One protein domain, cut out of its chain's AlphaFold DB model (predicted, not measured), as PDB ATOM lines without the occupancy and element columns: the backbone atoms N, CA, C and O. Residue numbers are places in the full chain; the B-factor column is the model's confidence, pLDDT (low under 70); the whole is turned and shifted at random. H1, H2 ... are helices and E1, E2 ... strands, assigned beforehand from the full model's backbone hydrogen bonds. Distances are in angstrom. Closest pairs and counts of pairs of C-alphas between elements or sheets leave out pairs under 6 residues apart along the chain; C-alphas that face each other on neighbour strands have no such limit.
ATOM      1  N   THR A  84     168.053 168.686  96.229       95.38
ATOM      2  CA  THR A  84     168.872 169.771  95.673       95.38
ATOM      3  C   THR A  84     170.237 169.813  96.349       95.38
ATOM      4  O   THR A  84     170.327 169.863  97.574       95.38
ATOM      5  N   PHE A  85     171.305 169.841  95.550       95.19
ATOM      6  CA  PHE A  85     172.682 169.985  96.017       95.19
ATOM      7  C   PHE A  85     173.362 171.182  95.362       95.19
ATOM      8  O   PHE A  85     173.179 171.444  94.173       95.19
ATOM      9  N   THR A  86     174.231 171.852  96.115       96.12
ATOM     10  CA  THR A  86     175.230 172.765  95.548       96.12
ATOM     11  C   THR A  86     176.588 172.084  95.619       96.12
ATOM     12  O   THR A  86     177.099 171.821  96.704       96.12
ATOM     13  N   LEU A  87     177.158 171.770  94.457       97.00
ATOM     14  CA  LEU A  87     178.394 171.004  94.323       97.00
ATOM     15  C   LEU A  87     179.513 171.849  93.701       97.00
ATOM     16  O   LEU A  87     179.239 172.785  92.935       97.00
ATOM     17  N   PRO A  88     180.785 171.520  93.989       96.81
ATOM     18  CA  PRO A  88     181.911 172.163  93.331       96.81
ATOM     19  C   PRO A  88     181.891 171.902  91.820       96.81
ATOM     20  O   PRO A  88     181.440 170.854  91.345       96.81
ATOM     21  N   TYR A  89     182.422 172.854  91.056       95.62
ATOM     22  CA  TYR A  89     182.604 172.681  89.619       95.62
ATOM     23  C   TYR A  89     183.633 171.572  89.329       95.62
ATOM     24  O   TYR A  89     184.707 171.574  89.940       95.62
ATOM     25  N   PRO A  90     183.350 170.623  88.416       94.62
ATOM     26  CA  PRO A  90     184.258 169.513  88.159       94.62
ATOM     27  C   PRO A  90     185.550 169.956  87.459       94.62
ATOM     28  O   PRO A  90     185.538 170.887  86.645       94.62
ATOM     29  N   PRO A  91     186.676 169.261  87.701       92.31
ATOM     30  CA  PRO A  91     187.856 169.411  86.862       92.31
ATOM     31  C   PRO A  91     187.563 168.949  85.424       92.31
ATOM     32  O   PRO A  91     186.545 168.319  85.138       92.31
ATOM     33  N   SER A  92     188.451 169.277  84.482       88.12
ATOM     34  CA  SER A  92     188.257 168.864  83.085       88.12
ATOM     35  C   SER A  92     188.268 167.334  82.949       88.12
ATOM     36  O   SER A  92     188.972 166.664  83.707       88.12
ATOM     37  N   LEU A  93     187.560 166.760  81.965       84.50
ATOM     38  CA  LEU A  93     187.568 165.301  81.756       84.50
ATOM     39  C   LEU A  93     188.980 164.737  81.570       84.50
ATOM     40  O   LEU A  93     189.304 163.708  82.160       84.50
ATOM     41  N   ASN A  94     189.827 165.454  80.827       85.44
ATOM     42  CA  ASN A  94     191.235 165.096  80.618       85.44
ATOM     43  C   ASN A  94     192.037 165.091  81.926       85.44
ATOM     44  O   ASN A  94     193.078 164.450  82.021       85.44
ATOM     45  N   SER A  95     191.565 165.819  82.935       87.44
ATOM     46  CA  SER A  95     192.154 165.832  84.267       87.44
ATOM     47  C   SER A  95     191.571 164.756  85.179       87.44
ATOM     48  O   SER A  95     192.249 164.369  86.122       87.44
ATOM     49  N   ILE A  96     190.347 164.277  84.939       89.94
ATOM     50  CA  ILE A  96     189.667 163.267  85.770       89.94
ATOM     51  C   ILE A  96     190.130 161.861  85.412       89.94
ATOM     52  O   ILE A  96     190.477 161.084  86.300       89.94
ATOM     53  N   TRP A  97     190.142 161.530  84.125       90.94
ATOM     54  CA  TRP A  97     190.413 160.179  83.650       90.94
ATOM     55  C   TRP A  97     191.777 160.119  82.985       90.94
ATOM     56  O   TRP A  97     192.117 160.969  82.166       90.94
ATOM     57  N   ARG A  98     192.563 159.096  83.321       91.81
ATOM     58  CA  ARG A  98     193.871 158.858  82.710       91.81
ATOM     59  C   ARG A  98     193.963 157.438  82.177       91.81
ATOM     60  O   ARG A  98     193.562 156.490  82.848       91.81
ATOM     61  N   SER A  99     194.548 157.299  80.999       92.75
ATOM     62  CA  SER A  99     194.818 156.003  80.387       92.75
ATOM     63  C   SER A  99     196.232 155.556  80.731       92.75
ATOM     64  O   SER A  99     197.180 156.326  80.590       92.75
ATOM     65  N   ILE A 100     196.383 154.309  81.169       92.81
ATOM     66  CA  ILE A 100     197.687 153.664  81.333       92.81
ATOM     67  C   ILE A 100     197.770 152.408  80.470       92.81
ATOM     68  O   ILE A 100     196.769 151.723  80.255       92.81
ATOM     69  N   LEU A 101     198.973 152.094  79.992       94.62
ATOM     70  CA  LEU A 101     199.256 150.823  79.336       94.62
ATOM     71  C   LEU A 101     199.646 149.798  80.394       94.62
ATOM     72  O   LEU A 101     200.656 149.943  81.078       94.62
ATOM     73  N   VAL A 102     198.832 148.757  80.524       93.56
ATOM     74  CA  VAL A 102     199.085 147.650  81.443       93.56
ATOM     75  C   VAL A 102     199.532 146.455  80.631       93.56
ATOM     76  O   VAL A 102     198.826 146.009  79.725       93.56
ATOM     77  N   ARG A 103     200.714 145.931  80.959       93.12
ATOM     78  CA  ARG A 103     201.239 144.720  80.331       93.12
ATOM     79  C   ARG A 103     200.278 143.560  80.579       93.12
ATOM     80  O   ARG A 103     199.816 143.349  81.700       93.12
ATOM     81  N   CYS A 104     199.972 142.800  79.538       91.19
ATOM     82  CA  CYS A 104     199.113 141.628  79.637       91.19
ATOM     83  C   CYS A 104     199.594 140.521  78.703       91.19
ATOM     84  O   CYS A 104     200.361 140.768  77.774       91.19
ATOM     85  N   LYS A 105     199.141 139.287  78.953       90.44
ATOM     86  CA  LYS A 105     199.390 138.186  78.021       90.44
ATOM     87  C   LYS A 105     198.772 138.550  76.659       90.44
ATOM     88  O   LYS A 105     197.601 138.941  76.635       90.44
ATOM     89  N   PRO A 106     199.535 138.483  75.558       88.06
ATOM     90  CA  PRO A 106     199.003 138.775  74.236       88.06
ATOM     91  C   PRO A 106     197.943 137.729  73.869       88.06
ATOM     92  O   PRO A 106     198.088 136.550  74.185       88.06
ATOM     93  N   LYS A 107     196.856 138.170  73.224       85.81
ATOM     94  CA  LYS A 107     195.752 137.276  72.821       85.81
ATOM     95  C   LYS A 107     196.160 136.307  71.706       85.81
ATOM     96  O   LYS A 107     195.560 135.250  71.575       85.81
ATOM     97  N   ASN A 108     197.149 136.683  70.898       89.56
ATOM     98  CA  ASN A 108     197.731 135.872  69.832       89.56
ATOM     99  C   ASN A 108     199.201 136.296  69.593       89.56
ATOM    100  O   ASN A 108     199.606 137.341  70.110       89.56
ATOM    101  N   PRO A 109     200.002 135.525  68.831       86.50
ATOM    102  CA  PRO A 109     201.435 135.795  68.641       86.50
ATOM    103  C   PRO A 109     201.770 137.167  68.033       86.50
ATOM    104  O   PRO A 109     202.857 137.679  68.275       86.50
ATOM    105  N   ASN A 110     200.833 137.785  67.301       88.94
ATOM    106  CA  ASN A 110     201.015 139.089  66.650       88.94
ATOM    107  C   ASN A 110     200.373 140.255  67.428       88.94
ATOM    108  O   ASN A 110     200.407 141.397  66.970       88.94
ATOM    109  N   ALA A 111     199.755 139.998  68.585       88.56
ATOM    110  CA  ALA A 111     199.080 141.025  69.367       88.56
ATOM    111  C   ALA A 111     200.069 141.811  70.231       88.56
ATOM    112  O   ALA A 111     200.972 141.260  70.862       88.56
ATOM    113  N   ILE A 112     199.819 143.115  70.340       87.19
ATOM    114  CA  ILE A 112     200.548 144.004  71.243       87.19
ATOM    115  C   ILE A 112     200.325 143.522  72.697       87.19
ATOM    116  O   ILE A 112     199.171 143.383  73.112       87.19
ATOM    117  N   PRO A 113     201.381 143.274  73.502       92.56
ATOM    118  CA  PRO A 113     201.270 142.691  74.848       92.56
ATOM    119  C   PRO A 113     200.880 143.728  75.920       92.56
ATOM    120  O   PRO A 113     201.347 143.688  77.062       92.56
ATOM    121  N   TYR A 114     200.026 144.681  75.552       92.75
ATOM    122  CA  TYR A 114     199.541 145.750  76.414       92.75
ATOM    123  C   TYR A 114     198.045 145.949  76.193       92.75
ATOM    124  O   TYR A 114     197.554 145.866  75.069       92.75
ATOM    125  N   ARG A 115     197.327 146.276  77.267       92.12
ATOM    126  CA  ARG A 115     195.954 146.785  77.203       92.12
ATOM    127  C   ARG A 115     195.898 148.197  77.764       92.12
ATOM    128  O   ARG A 115     196.639 148.530  78.689       92.12
ATOM    129  N   VAL A 116     194.987 149.007  77.239       93.31
ATOM    130  CA  VAL A 116     194.669 150.313  77.821       93.31
ATOM    131  C   VAL A 116     193.748 150.095  79.018       93.31
ATOM    132  O   VAL A 116     192.717 149.438  78.899       93.31
ATOM    133  N   GLN A 117     194.120 150.636  80.175       93.19
ATOM    134  CA  GLN A 117     193.269 150.689  81.358       93.19
ATOM    135  C   GLN A 117     193.021 152.151  81.721       93.19
ATOM    136  O   GLN A 117     193.968 152.913  81.928       93.19
ATOM    137  N   VAL A 118     191.748 152.534  81.799       92.81
ATOM    138  CA  VAL A 118     191.343 153.866  82.252       92.81
ATOM    139  C   VAL A 118     191.254 153.850  83.771       92.81
ATOM    140  O   VAL A 118     190.629 152.971  84.361       92.81
ATOM    141  N   LEU A 119     191.917 154.811  84.401       92.44
ATOM    142  CA  LEU A 119     191.939 154.999  85.841       92.44
ATOM    143  C   LEU A 119     191.475 156.405  86.189       92.44
ATOM    144  O   LEU A 119     191.685 157.356  85.433       92.44
ATOM    145  N   LEU A 120     190.926 156.543  87.389       93.44
ATOM    146  CA  LEU A 120     190.677 157.849  87.971       93.44
ATOM    147  C   LEU A 120     192.001 158.490  88.407       93.44
ATOM    148  O   LEU A 120     192.853 157.855  89.041       93.44
ATOM    149  N   SER A 121     192.186 159.757  88.064       95.00
ATOM    150  CA  SER A 121     193.337 160.553  88.473       95.00
ATOM    151  C   SER A 121     193.258 160.943  89.956       95.00
ATOM    152  O   SER A 121     192.295 160.658  90.668       95.00
ATOM    153  N   GLU A 122     194.290 161.615  90.464       94.94
ATOM    154  CA  GLU A 122     194.221 162.263  91.776       94.94
ATOM    155  C   GLU A 122     193.147 163.356  91.837       94.94
ATOM    156  O   GLU A 122     192.350 163.366  92.771       94.94
ATOM    157  N   GLN A 123     193.052 164.212  90.816       94.00
ATOM    158  CA  GLN A 123     192.031 165.260  90.769       94.00
ATOM    159  C   GLN A 123     190.616 164.679  90.720       94.00
ATOM    160  O   GLN A 123     189.739 165.164  91.429       94.00
ATOM    161  N   GLY A 124     190.400 163.605  89.953       95.44
ATOM    162  CA  GLY A 124     189.121 162.898  89.928       95.44
ATOM    163  C   GLY A 124     188.759 162.309  91.294       95.44
ATOM    164  O   GLY A 124     187.634 162.469  91.762       95.44
ATOM    165  N   ARG A 125     189.729 161.698  91.993       96.38
ATOM    166  CA  ARG A 125     189.533 161.191  93.365       96.38
ATOM    167  C   ARG A 125     189.189 162.309  94.346       96.38
ATOM    168  O   ARG A 125     188.285 162.138  95.160       96.38
ATOM    169  N   ASN A 126     189.884 163.441  94.268       96.88
ATOM    170  CA  ASN A 126     189.629 164.595  95.131       96.88
ATOM    171  C   ASN A 126     188.256 165.211  94.850       96.88
ATOM    172  O   ASN A 126     187.542 165.550  95.789       96.88
ATOM    173  N   TYR A 127     187.848 165.273  93.580       96.75
ATOM    174  CA  TYR A 127     186.514 165.724  93.202       96.75
ATOM    175  C   TYR A 127     185.418 164.819  93.772       96.75
ATOM    176  O   TYR A 127     184.507 165.309  94.435       96.75
ATOM    177  N   ARG A 128     185.550 163.492  93.615       96.69
ATOM    178  CA  ARG A 128     184.616 162.529  94.221       96.69
ATOM    179  C   ARG A 128     184.514 162.711  95.732       96.69
ATOM    180  O   ARG A 128     183.411 162.769  96.256       96.69
ATOM    181  N   LYS A 129     185.649 162.842  96.428       97.75
ATOM    182  CA  LYS A 129     185.667 163.097  97.878       97.75
ATOM    183  C   LYS A 129     184.908 164.373  98.236       97.75
ATOM    184  O   LYS A 129     184.088 164.333  99.142       97.75
ATOM    185  N   ALA A 130     185.139 165.465  97.509       97.38
ATOM    186  CA  ALA A 130     184.453 166.730  97.752       97.38
ATOM    187  C   ALA A 130     182.931 166.599  97.584       97.38
ATOM    188  O   ALA A 130     182.184 167.038  98.453       97.38
ATOM    189  N   VAL A 131     182.470 165.932  96.520       97.69
ATOM    190  CA  VAL A 131     181.038 165.673  96.297       97.69
ATOM    191  C   VAL A 131     180.452 164.786  97.396       97.69
ATOM    192  O   VAL A 131     179.402 165.121  97.938       97.69
ATOM    193  N   ILE A 132     181.138 163.703  97.777       97.38
ATOM    194  CA  ILE A 132     180.714 162.824  98.879       97.38
ATOM    195  C   ILE A 132     180.550 163.630 100.169       97.38
ATOM    196  O   ILE A 132     179.520 163.513 100.826       97.38
ATOM    197  N   SER A 133     181.520 164.480 100.508       97.25
ATOM    198  CA  SER A 133     181.440 165.342 101.689       97.25
ATOM    199  C   SER A 133     180.273 166.327 101.609       97.25
ATOM    200  O   SER A 133     179.555 166.483 102.591       97.25
ATOM    201  N   CYS A 134     180.019 166.947 100.451       96.06
ATOM    202  CA  CYS A 134     178.847 167.810 100.261       96.06
ATOM    203  C   CYS A 134     177.535 167.048 100.500       96.06
ATOM    204  O   CYS A 134     176.686 167.518 101.250       96.06
ATOM    205  N   VAL A 135     177.388 165.855  99.918       95.12
ATOM    206  CA  VAL A 135     176.191 165.014 100.088       95.12
ATOM    207  C   VAL A 135     176.021 164.573 101.546       95.12
ATOM    208  O   VAL A 135     174.913 164.612 102.078       95.12
ATOM    209  N   GLN A 136     177.109 164.191 102.220       95.38
ATOM    210  CA  GLN A 136     177.101 163.827 103.640       95.38
ATOM    211  C   GLN A 136     176.678 165.000 104.529       95.38
ATOM    212  O   GLN A 136     175.854 164.815 105.420       95.38
ATOM    213  N   ASN A 137     177.171 166.207 104.247       94.00
ATOM    214  CA  ASN A 137     176.790 167.420 104.973       94.00
ATOM    215  C   ASN A 137     175.301 167.767 104.800       94.00
ATOM    216  O   ASN A 137     174.723 168.422 105.661       94.00
ATOM    217  N   CYS A 138     174.665 167.295 103.726       89.75
ATOM    218  CA  CYS A 138     173.222 167.402 103.510       89.75
ATOM    219  C   CYS A 138     172.410 166.274 104.179       89.75
ATOM    220  O   CYS A 138     171.226 166.132 103.887       89.75
ATOM    221  N   GLY A 139     173.019 165.451 105.042       90.81
ATOM    222  CA  GLY A 139     172.351 164.328 105.714       90.81
ATOM    223  C   GLY A 139     172.337 163.027 104.908       90.81
ATOM    224  O   GLY A 139     171.593 162.110 105.243       90.81
ATOM    225  N   GLN A 140     173.152 162.936 103.851       90.50
ATOM    226  CA  GLN A 140     173.245 161.776 102.961       90.50
ATOM    227  C   GLN A 140     171.884 161.315 102.394       90.50
ATOM    228  O   GLN A 140     171.539 160.129 102.489       90.50
ATOM    229  N   PRO A 141     171.095 162.230 101.801       92.00
ATOM    230  CA  PRO A 141     169.798 161.876 101.254       92.00
ATOM    231  C   PRO A 141     169.965 160.933 100.060       92.00
ATOM    232  O   PRO A 141     170.948 161.004  99.314       92.00
ATOM    233  N   LYS A 142     168.983 160.052  99.886       92.75
ATOM    234  CA  LYS A 142     168.949 159.063  98.810       92.75
ATOM    235  C   LYS A 142     167.650 159.176  98.044       92.75
ATOM    236  O   LYS A 142     166.609 159.474  98.628       92.75
ATOM    237  N   THR A 143     167.712 158.903  96.752       91.88
ATOM    238  CA  THR A 143     166.513 158.744  95.940       91.88
ATOM    239  C   THR A 143     165.773 157.466  96.345       91.88
ATOM    240  O   THR A 143     166.402 156.521  96.839       91.88
ATOM    241  N   PRO A 144     164.450 157.394  96.124       88.56
ATOM    242  CA  PRO A 144     163.711 156.154  96.311       88.56
ATOM    243  C   PRO A 144     164.342 155.010  95.491       88.56
ATOM    244  O   PRO A 144     164.746 155.238  94.344       88.56
ATOM    245  N   PRO A 145     164.469 153.792  96.051       87.12
ATOM    246  CA  PRO A 145     165.051 152.662  95.333       87.12
ATOM    247  C   PRO A 145     164.298 152.359  94.032       87.12
ATOM    248  O   PRO A 145     163.078 152.237  94.041       87.12
ATOM    249  N   GLY A 146     165.028 152.235  92.921       84.12
ATOM    250  CA  GLY A 146     164.465 151.877  91.613       84.12
ATOM    251  C   GLY A 146     163.653 152.974  90.911       84.12
ATOM    252  O   GLY A 146     163.219 152.756  89.784       84.12
ATOM    253  N   ALA A 147     163.466 154.147  91.524       87.62
ATOM    254  CA  ALA A 147     162.762 155.250  90.880       87.62
ATOM    255  C   ALA A 147     163.567 155.814  89.701       87.62
ATOM    256  O   ALA A 147     164.778 156.025  89.815       87.62
ATOM    257  N   ARG A 148     162.877 156.106  88.594       90.19
ATOM    258  CA  ARG A 148     163.446 156.873  87.479       90.19
ATOM    259  C   ARG A 148     163.587 158.334  87.866       90.19
ATOM    260  O   ARG A 148     162.781 158.854  88.634       90.19
ATOM    261  N   LEU A 149     164.624 158.986  87.359       93.06
ATOM    262  CA  LEU A 149     165.048 160.301  87.825       93.06
ATOM    263  C   LEU A 149     165.094 161.312  86.679       93.06
ATOM    264  O   LEU A 149     165.584 161.023  85.586       93.06
ATOM    265  N   ALA A 150     164.651 162.529  86.976       93.94
ATOM    266  CA  ALA A 150     164.991 163.723  86.225       93.94
ATOM    267  C   ALA A 150     166.116 164.478  86.935       93.94
ATOM    268  O   ALA A 150     166.015 164.798  88.122       93.94
ATOM    269  N   LEU A 151     167.176 164.780  86.192       96.12
ATOM    270  CA  LEU A 151     168.349 165.507  86.645       96.12
ATOM    271  C   LEU A 151     168.430 166.864  85.942       96.12
ATOM    272  O   LEU A 151     168.601 166.942  84.726       96.12
ATOM    273  N   LEU A 152     168.357 167.946  86.714       96.94
ATOM    274  CA  LEU A 152     168.594 169.306  86.237       96.94
ATOM    275  C   LEU A 152     169.912 169.837  86.808       96.94
ATOM    276  O   LEU A 152     170.097 169.933  88.020       96.94
ATOM    277  N   LEU A 153     170.817 170.222  85.913       97.62
ATOM    278  CA  LEU A 153     172.127 170.772  86.232       97.62
ATOM    279  C   LEU A 153     172.200 172.240  85.812       97.62
ATOM    280  O   LEU A 153     172.150 172.569  84.624       97.62
ATOM    281  N   ILE A 154     172.376 173.131  86.785       97.75
ATOM    282  CA  ILE A 154     172.610 174.559  86.558       97.75
ATOM    283  C   ILE A 154     174.091 174.842  86.805       97.75
ATOM    284  O   ILE A 154     174.572 174.905  87.937       97.75
ATOM    285  N   VAL A 155     174.825 175.014  85.714       97.69
ATOM    286  CA  VAL A 155     176.285 175.079  85.696       97.69
ATOM    287  C   VAL A 155     176.759 176.526  85.679       97.69
ATOM    288  O   VAL A 155     176.612 177.207  84.666       97.69
ATOM    289  N   SER A 156     177.408 176.976  86.751       97.19
ATOM    290  CA  SER A 156     178.080 178.281  86.815       97.19
ATOM    291  C   SER A 156     179.595 178.082  86.649       97.19
ATOM    292  O   SER A 156     180.250 177.613  87.585       97.19
ATOM    293  N   PRO A 157     180.182 178.367  85.474       96.31
ATOM    294  CA  PRO A 157     181.601 178.116  85.237       96.31
ATOM    295  C   PRO A 157     182.504 179.054  86.056       96.31
ATOM    296  O   PRO A 157     182.087 180.170  86.371       96.31
ATOM    297  N   PRO A 158     183.750 178.639  86.366       95.81
ATOM    298  CA  PRO A 158     184.696 179.444  87.146       95.81
ATOM    299  C   PRO A 158     185.229 180.669  86.392       95.81
ATOM    300  O   PRO A 158     185.672 181.637  87.001       95.81
ATOM    301  N   ASP A 159     185.211 180.623  85.060       95.38
ATOM    302  CA  ASP A 159     185.698 181.679  84.180       95.38
ATOM    303  C   ASP A 159     184.968 181.624  82.822       95.38
ATOM    304  O   ASP A 159     184.114 180.764  82.586       95.38
ATOM    305  N   ARG A 160     185.317 182.536  81.905       94.00
ATOM    306  CA  ARG A 160     184.698 182.659  80.570       94.00
ATOM    307  C   ARG A 160     185.321 181.768  79.484       94.00
ATOM    308  O   ARG A 160     185.003 181.950  78.310       94.00
ATOM    309  N   ARG A 161     186.213 180.827  79.817       91.88
ATOM    310  CA  ARG A 161     186.783 179.914  78.810       91.88
ATOM    311  C   ARG A 161     185.684 179.044  78.205       91.88
ATOM    312  O   ARG A 161     184.794 178.562  78.910       91.88
ATOM    313  N   ALA A 162     185.792 178.800  76.903       89.19
ATOM    314  CA  ALA A 162     184.954 177.827  76.223       89.19
ATOM    315  C   ALA A 162     185.210 176.430  76.814       89.19
ATOM    316  O   ALA A 162     186.349 175.974  76.895       89.19
ATOM    317  N   ARG A 163     184.140 175.783  77.274       89.19
ATOM    318  CA  ARG A 163     184.126 174.413  77.796       89.19
ATOM    319  C   ARG A 163     182.870 173.727  77.299       89.19
ATOM    320  O   ARG A 163     181.824 174.377  77.216       89.19
ATOM    321  N   ASP A 164     182.958 172.434  77.043       90.44
ATOM    322  CA  ASP A 164     181.794 171.640  76.667       90.44
ATOM    323  C   ASP A 164     180.937 171.371  77.903       90.44
ATOM    324  O   ASP A 164     181.454 171.002  78.961       90.44
ATOM    325  N   LEU A 165     179.620 171.567  77.783       91.62
ATOM    326  CA  LEU A 165     178.701 171.246  78.876       91.62
ATOM    327  C   LEU A 165     178.625 169.743  79.121       91.62
ATOM    328  O   LEU A 165     178.528 169.354  80.272       91.62
ATOM    329  N   SER A 166     178.729 168.911  78.083       89.19
ATOM    330  CA  SER A 166     178.641 167.443  78.167       89.19
ATOM    331  C   SER A 166     179.673 166.807  79.104       89.19
ATOM    332  O   SER A 166     179.439 165.739  79.662       89.19
ATOM    333  N   ASN A 167     180.799 167.482  79.331       90.56
ATOM    334  CA  ASN A 167     181.862 167.005  80.213       90.56
ATOM    335  C   ASN A 167     181.479 167.062  81.698       90.56
ATOM    336  O   ASN A 167     182.046 166.337  82.513       90.56
ATOM    337  N   ILE A 168     180.541 167.942  82.046       94.12
ATOM    338  CA  ILE A 168     180.157 168.249  83.422       94.12
ATOM    339  C   ILE A 168     179.208 167.184  83.992       94.12
ATOM    340  O   ILE A 168     179.546 166.653  85.050       94.12
ATOM    341  N   PRO A 169     178.102 166.802  83.313       95.38
ATOM    342  CA  PRO A 169     177.248 165.696  83.740       95.38
ATOM    343  C   PRO A 169     178.043 164.417  83.958       95.38
ATOM    344  O   PRO A 169     177.996 163.870  85.047       95.38
ATOM    345  N   LYS A 170     178.911 164.040  83.006       93.06
ATOM    346  CA  LYS A 170     179.709 162.809  83.102       93.06
ATOM    347  C   LYS A 170     180.538 162.719  84.391       93.06
ATOM    348  O   LYS A 170     180.711 161.639  84.944       93.06
ATOM    349  N   ALA A 171     181.109 163.835  84.844       94.31
ATOM    350  CA  ALA A 171     181.888 163.877  86.081       94.31
ATOM    351  C   ALA A 171     181.000 163.889  87.337       94.31
ATOM    352  O   ALA A 171     181.371 163.313  88.359       94.31
ATOM    353  N   LEU A 172     179.855 164.570  87.266       96.31
ATOM    354  CA  LEU A 172     178.895 164.688  88.362       96.31
ATOM    355  C   LEU A 172     178.144 163.386  88.620       96.31
ATOM    356  O   LEU A 172     178.035 162.991  89.774       96.31
ATOM    357  N   GLU A 173     177.663 162.728  87.568       96.56
ATOM    358  CA  GLU A 173     176.952 161.448  87.626       96.56
ATOM    359  C   GLU A 173     177.820 160.396  88.317       96.56
ATOM    360  O   GLU A 173     177.433 159.853  89.348       96.56
ATOM    361  N   ASP A 174     179.059 160.234  87.849       95.19
ATOM    362  CA  ASP A 174     180.054 159.353  88.460       95.19
ATOM    363  C   ASP A 174     180.273 159.665  89.954       95.19
ATOM    364  O   ASP A 174     180.259 158.770  90.805       95.19
ATOM    365  N   ALA A 175     180.437 160.943  90.306       96.44
ATOM    366  CA  ALA A 175     180.654 161.349  91.691       96.44
ATOM    367  C   ALA A 175     179.421 161.121  92.589       96.44
ATOM    368  O   ALA A 175     179.583 160.689  93.732       96.44
ATOM    369  N   LEU A 176     178.210 161.374  92.087       97.06
ATOM    370  CA  LEU A 176     176.944 161.189  92.808       97.06
ATOM    371  C   LEU A 176     176.595 159.707  93.001       97.06
ATOM    372  O   LEU A 176     176.173 159.326  94.097       97.06
ATOM    373  N   THR A 177     176.870 158.862  92.003       96.81
ATOM    374  CA  THR A 177     176.792 157.396  92.126       96.81
ATOM    375  C   THR A 177     177.729 156.912  93.232       96.81
ATOM    376  O   THR A 177     177.327 156.177  94.136       96.81
ATOM    377  N   HIS A 178     178.972 157.403  93.258       96.31
ATOM    378  CA  HIS A 178     179.918 157.078  94.327       96.31
ATOM    379  C   HIS A 178     179.524 157.645  95.703       96.31
ATOM    380  O   HIS A 178     179.871 157.048  96.726       96.31
ATOM    381  N   ALA A 179     178.776 158.749  95.745       96.56
ATOM    382  CA  ALA A 179     178.182 159.298  96.963       96.56
ATOM    383  C   ALA A 179     176.929 158.546  97.443       96.56
ATOM    384  O   ALA A 179     176.454 158.813  98.549       96.56
ATOM    385  N   LYS A 180     176.452 157.556  96.672       96.00
ATOM    386  CA  LYS A 180     175.271 156.729  96.965       96.00
ATOM    387  C   LYS A 180     173.972 157.533  97.049       96.00
ATOM    388  O   LYS A 180     173.092 157.176  97.833       96.00
ATOM    389  N   VAL A 181     173.866 158.610  96.267       96.12
ATOM    390  CA  VAL A 181     172.621 159.388  96.142       96.12
ATOM    391  C   VAL A 181     171.540 158.555  95.450       96.12
ATOM    392  O   VAL A 181     170.393 158.553  95.882       96.12
ATOM    393  N   TRP A 182     171.929 157.784  94.440       95.31
ATOM    394  CA  TRP A 182     171.127 156.764  93.767       95.31
ATOM    395  C   TRP A 182     171.936 155.465  93.656       95.31
ATOM    396  O   TRP A 182     173.124 155.433  93.992       95.31
ATOM    397  N   ALA A 183     171.296 154.380  93.215       92.94
ATOM    398  CA  ALA A 183     171.964 153.089  93.044       92.94
ATOM    399  C   ALA A 183     172.867 153.058  91.800       92.94
ATOM    400  O   ALA A 183     173.982 152.547  91.872       92.94
ATOM    401  N   ASP A 184     172.382 153.620  90.693       93.25
ATOM    402  CA  ASP A 184     173.057 153.636  89.400       93.25
ATOM    403  C   ASP A 184     172.612 154.867  88.591       93.25
ATOM    404  O   ASP A 184     171.474 155.321  88.743       93.25
ATOM    405  N   ASP A 185     173.494 155.415  87.753       93.81
ATOM    406  CA  ASP A 185     173.183 156.573  86.900       93.81
ATOM    407  C   ASP A 185     172.259 156.203  85.725       93.81
ATOM    408  O   ASP A 185     171.563 157.068  85.193       93.81
ATOM    409  N   SER A 186     172.135 154.908  85.412       92.25
ATOM    410  CA  SER A 186     171.155 154.351  84.465       92.25
ATOM    411  C   SER A 186     169.683 154.607  84.832       92.25
ATOM    412  O   SER A 186     168.796 154.393  84.002       92.25
ATOM    413  N   LEU A 187     169.411 155.070  86.058       92.00
ATOM    414  CA  LEU A 187     168.084 155.492  86.512       92.00
ATOM    415  C   LEU A 187     167.677 156.881  85.991       92.00
ATOM    416  O   LEU A 187     166.514 157.260  86.131       92.00
ATOM    417  N   ILE A 188     168.611 157.659  85.437       93.62
ATOM    418  CA  ILE A 188     168.342 159.001  84.914       93.62
ATOM    419  C   ILE A 188     167.734 158.883  83.513       93.62
ATOM    420  O   ILE A 188     168.433 158.591  82.546       93.62
ATOM    421  N   ASP A 189     166.441 159.179  83.398       91.50
ATOM    422  CA  ASP A 189     165.727 159.171  82.113       91.50
ATOM    423  C   ASP A 189     165.697 160.572  81.477       91.50
ATOM    424  O   ASP A 189     165.629 160.715  80.255       91.50
ATOM    425  N   VAL A 190     165.770 161.628  82.297       93.00
ATOM    426  CA  VAL A 190     165.773 163.023  81.837       93.00
ATOM    427  C   VAL A 190     167.002 163.735  82.381       93.00
ATOM    428  O   VAL A 190     167.168 163.851  83.590       93.00
ATOM    429  N   LEU A 191     167.835 164.274  81.493       95.88
ATOM    430  CA  LEU A 191     168.996 165.089  81.848       95.88
ATOM    431  C   LEU A 191     168.909 166.454  81.163       95.88
ATOM    432  O   LEU A 191     168.995 166.561  79.939       95.88
ATOM    433  N   ILE A 192     168.795 167.514  81.959       96.56
ATOM    434  CA  ILE A 192     168.783 168.898  81.485       96.56
ATOM    435  C   ILE A 192     170.026 169.603  82.013       96.56
ATOM    436  O   ILE A 192     170.239 169.705  83.217       96.56
ATOM    437  N   VAL A 193     170.833 170.149  81.106       96.94
ATOM    438  CA  VAL A 193     172.060 170.870  81.458       96.94
ATOM    439  C   VAL A 193     171.959 172.297  80.957       96.94
ATOM    440  O   VAL A 193     171.891 172.547  79.754       96.94
ATOM    441  N   ARG A 194     171.984 173.255  81.881       95.38
ATOM    442  CA  ARG A 194     171.901 174.681  81.572       95.38
ATOM    443  C   ARG A 194     173.145 175.405  82.052       95.38
ATOM    444  O   ARG A 194     173.575 175.245  83.191       95.38
ATOM    445  N   ARG A 195     173.694 176.268  81.199       95.25
ATOM    446  CA  ARG A 195     174.748 177.207  81.593       95.25
ATOM    447  C   ARG A 195     174.136 178.418  82.298       95.25
ATOM    448  O   ARG A 195     173.177 179.002  81.810       95.25
ATOM    449  N   ALA A 196     174.720 178.786  83.425       95.88
ATOM    450  CA  ALA A 196     174.435 179.985  84.196       95.88
ATOM    451  C   ALA A 196     175.608 180.982  84.071       95.88
ATOM    452  O   ALA A 196     176.641 180.644  83.476       95.88
ATOM    453  N   PRO A 197     175.476 182.211  84.604       96.44
ATOM    454  CA  PRO A 197     176.579 183.164  84.661       96.44
ATOM    455  C   PRO A 197     177.827 182.608  85.361       96.44
ATOM    456  O   PRO A 197     177.770 181.646  86.128       96.44
ATOM    457  N   VAL A 198     178.973 183.233  85.087       97.00
ATOM    458  CA  VAL A 198     180.248 182.890  85.735       97.00
ATOM    459  C   VAL A 198     180.136 183.102  87.243       97.00
ATOM    460  O   VAL A 198     179.643 184.135  87.688       97.00
ATOM    461  N   HIS A 199     180.644 182.146  88.015       96.31
ATOM    462  CA  HIS A 199     180.761 182.239  89.466       96.31
ATOM    463  C   HIS A 199     182.223 181.993  89.850       96.31
ATOM    464  O   HIS A 199     182.755 180.954  89.458       96.31
ATOM    465  N   PRO A 200     182.890 182.878  90.614       94.38
ATOM    466  CA  PRO A 200     184.261 182.646  91.069       94.38
ATOM    467  C   PRO A 200     184.413 181.274  91.745       94.38
ATOM    468  O   PRO A 200     183.577 180.878  92.551       94.38
ATOM    469  N   GLY A 201     185.435 180.504  91.363       91.88
ATOM    470  CA  GLY A 201     185.634 179.122  91.836       91.88
ATOM    471  C   GLY A 201     184.736 178.066  91.175       91.88
ATOM    472  O   GLY A 201     185.056 176.882  91.223       91.88
ATOM    473  N   GLY A 202     183.683 178.486  90.471       95.44
ATOM    474  CA  GLY A 202     182.727 177.626  89.786       95.44
ATOM    475  C   GLY A 202     181.820 176.851  90.745       95.44
ATOM    476  O   GLY A 202     182.214 176.447  91.836       95.44
ATOM    477  N   ARG A 203     180.587 176.591  90.314       96.50
ATOM    478  CA  ARG A 203     179.641 175.746  91.053       96.50
ATOM    479  C   ARG A 203     178.652 175.074  90.118       96.50
ATOM    480  O   ARG A 203     178.385 175.579  89.025       96.50
ATOM    481  N   VAL A 204     178.074 173.970  90.567       97.69
ATOM    482  CA  VAL A 204     176.945 173.331  89.892       97.69
ATOM    483  C   VAL A 204     175.832 173.111  90.900       97.69
ATOM    484  O   VAL A 204     176.048 172.491  91.938       97.69
ATOM    485  N   VAL A 205     174.647 173.633  90.596       97.56
ATOM    486  CA  VAL A 205     173.431 173.288  91.337       97.56
ATOM    487  C   VAL A 205     172.809 172.082  90.654       97.56
ATOM    488  O   VAL A 205     172.606 172.094  89.438       97.56
ATOM    489  N   VAL A 206     172.553 171.043  91.435       97.38
ATOM    490  CA  VAL A 206     171.996 169.767  90.994       97.38
ATOM    491  C   VAL A 206     170.622 169.615  91.612       97.38
ATOM    492  O   VAL A 206     170.503 169.704  92.830       97.38
ATOM    493  N   GLN A 207     169.607 169.371  90.792       96.62
ATOM    494  CA  GLN A 207     168.260 169.041  91.245       96.62
ATOM    495  C   GLN A 207     167.877 167.666  90.711       96.62
ATOM    496  O   GLN A 207     168.005 167.414  89.514       96.62
ATOM    497  N   ILE A 208     167.447 166.786  91.608       95.81
ATOM    498  CA  ILE A 208     167.082 165.401  91.321       95.81
ATOM    499  C   ILE A 208     165.628 165.214  91.716       95.81
ATOM    500  O   ILE A 208     165.291 165.349  92.893       95.81
ATOM    501  N   THR A 209     164.786 164.864  90.758       93.25
ATOM    502  CA  THR A 209     163.354 164.669  90.980       93.25
ATOM    503  C   THR A 209     162.963 163.255  90.555       93.25
ATOM    504  O   THR A 209     163.230 162.887  89.409       93.25
ATOM    505  N   PRO A 210     162.354 162.445  91.439       91.06
ATOM    506  CA  PRO A 210     161.748 161.180  91.040       91.06
ATOM    507  C   PRO A 210     160.641 161.408  90.006       91.06
ATOM    508  O   PRO A 210     159.815 162.306  90.164       91.06
ATOM    509  N   LEU A 211     160.626 160.600  88.953       84.88
ATOM    510  CA  LEU A 211     159.586 160.608  87.932       84.88
ATOM    511  C   LEU A 211     158.412 159.732  88.374       84.88
ATOM    512  O   LEU A 211     158.607 158.630  88.886       84.88
TER     513      LEU A 211
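This is residues 84 to 211 of the 219 residues of the protein "RusA family crossover junction endodeoxyribonuclease" of Deinococcus sp. Arct2-2 (UniProt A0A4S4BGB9). What does the model look like? A twisted four-strand sheet with H3 packed on it and H2 along its E1 edge makes a head, and the hairpin E2 and E3 reaches out from it as a long arm. What is it made of? The 128 printed residues have three named helices and six named strands, in the order E1 H1 E2 E3 H2 E4 H3 E5 E6, and the class is mixed, helices and strands. The sheet is mixed too, in the order E1, E6, E4, E5. How spread out is it? It is loose, with a radius of gyration of the C-alphas of 17.3 A and spans of 54 by 38 by 25 A.

How is the largest sheet paired? E6, residues 203 to 210, is antiparallel to E1, residues 84 to 88, with N 85 and O 206 2.8 A apart, and to E4, residues 149 to 156, with N 150 and O 209 2.8 A apart, both within hydrogen-bond range. E4 is parallel to E5, residues 188 to 195, with N 151 and O 190 within hydrogen-bond range at 2.8 A. E4, H3, residues 167 to 178, and E5 make a strand-helix-strand unit, two parallel neighbour strands with a helix between, its crossover right-handed. Where are the helices? H2, residues 122 to 137, and H3 each only graze this twisted sheet, H2 with residues 127 to 135, H3 with 168 to 173. H2 touches H3 at a steep tilt of 60 degrees, the same way, the closest C-alphas being those of Arg 128 and Ala 175, 4.8 A apart. H1, residues 93 to 96, touches H2, the closest C-alphas being those of Ile 96 and Gly 124, 4.2 A apart, and only just touches H3, with 3 pairs of C-alphas within 8 A, the closest those of Leu 93 and Asn 167, 6.2 A apart. What of the other strands? E2, residues 97 to 103, and E3, residues 114 to 120, form an antiparallel hairpin, with N 98 and O 119 within hydrogen-bond range at 2.9 A, apart from E1, E4, E5, E6 and H3. Are the helices' backbones complete? Every O i to N i+4 pair is within hydrogen-bond range in H2 and 6 of 8 in H3, while H1 is too short for such a pair.

Where do the elements begin and end? E1 begins at C-alpha 84, (168.872, 169.771, 95.673), and E6 ends at C-alpha 210, (161.748, 161.180, 91.040). Which are longest from first to last C-alpha? E6 measures 23.1 A, H2 22.5 A, E4 22.2 A, E5 19.6 A, E2 19.2 A, E3 18.9 A and H3 17.4 A.

How large is it? The two C-alphas farthest apart, those of Pro 109 and Pro 197, are 55.8 A apart. Is it complete and confident? The printed part has no cut, its mean pLDDT is 93.5, and no printed residue is under 70. Which link is long? The link from H2 to E4, 11 residues, is long.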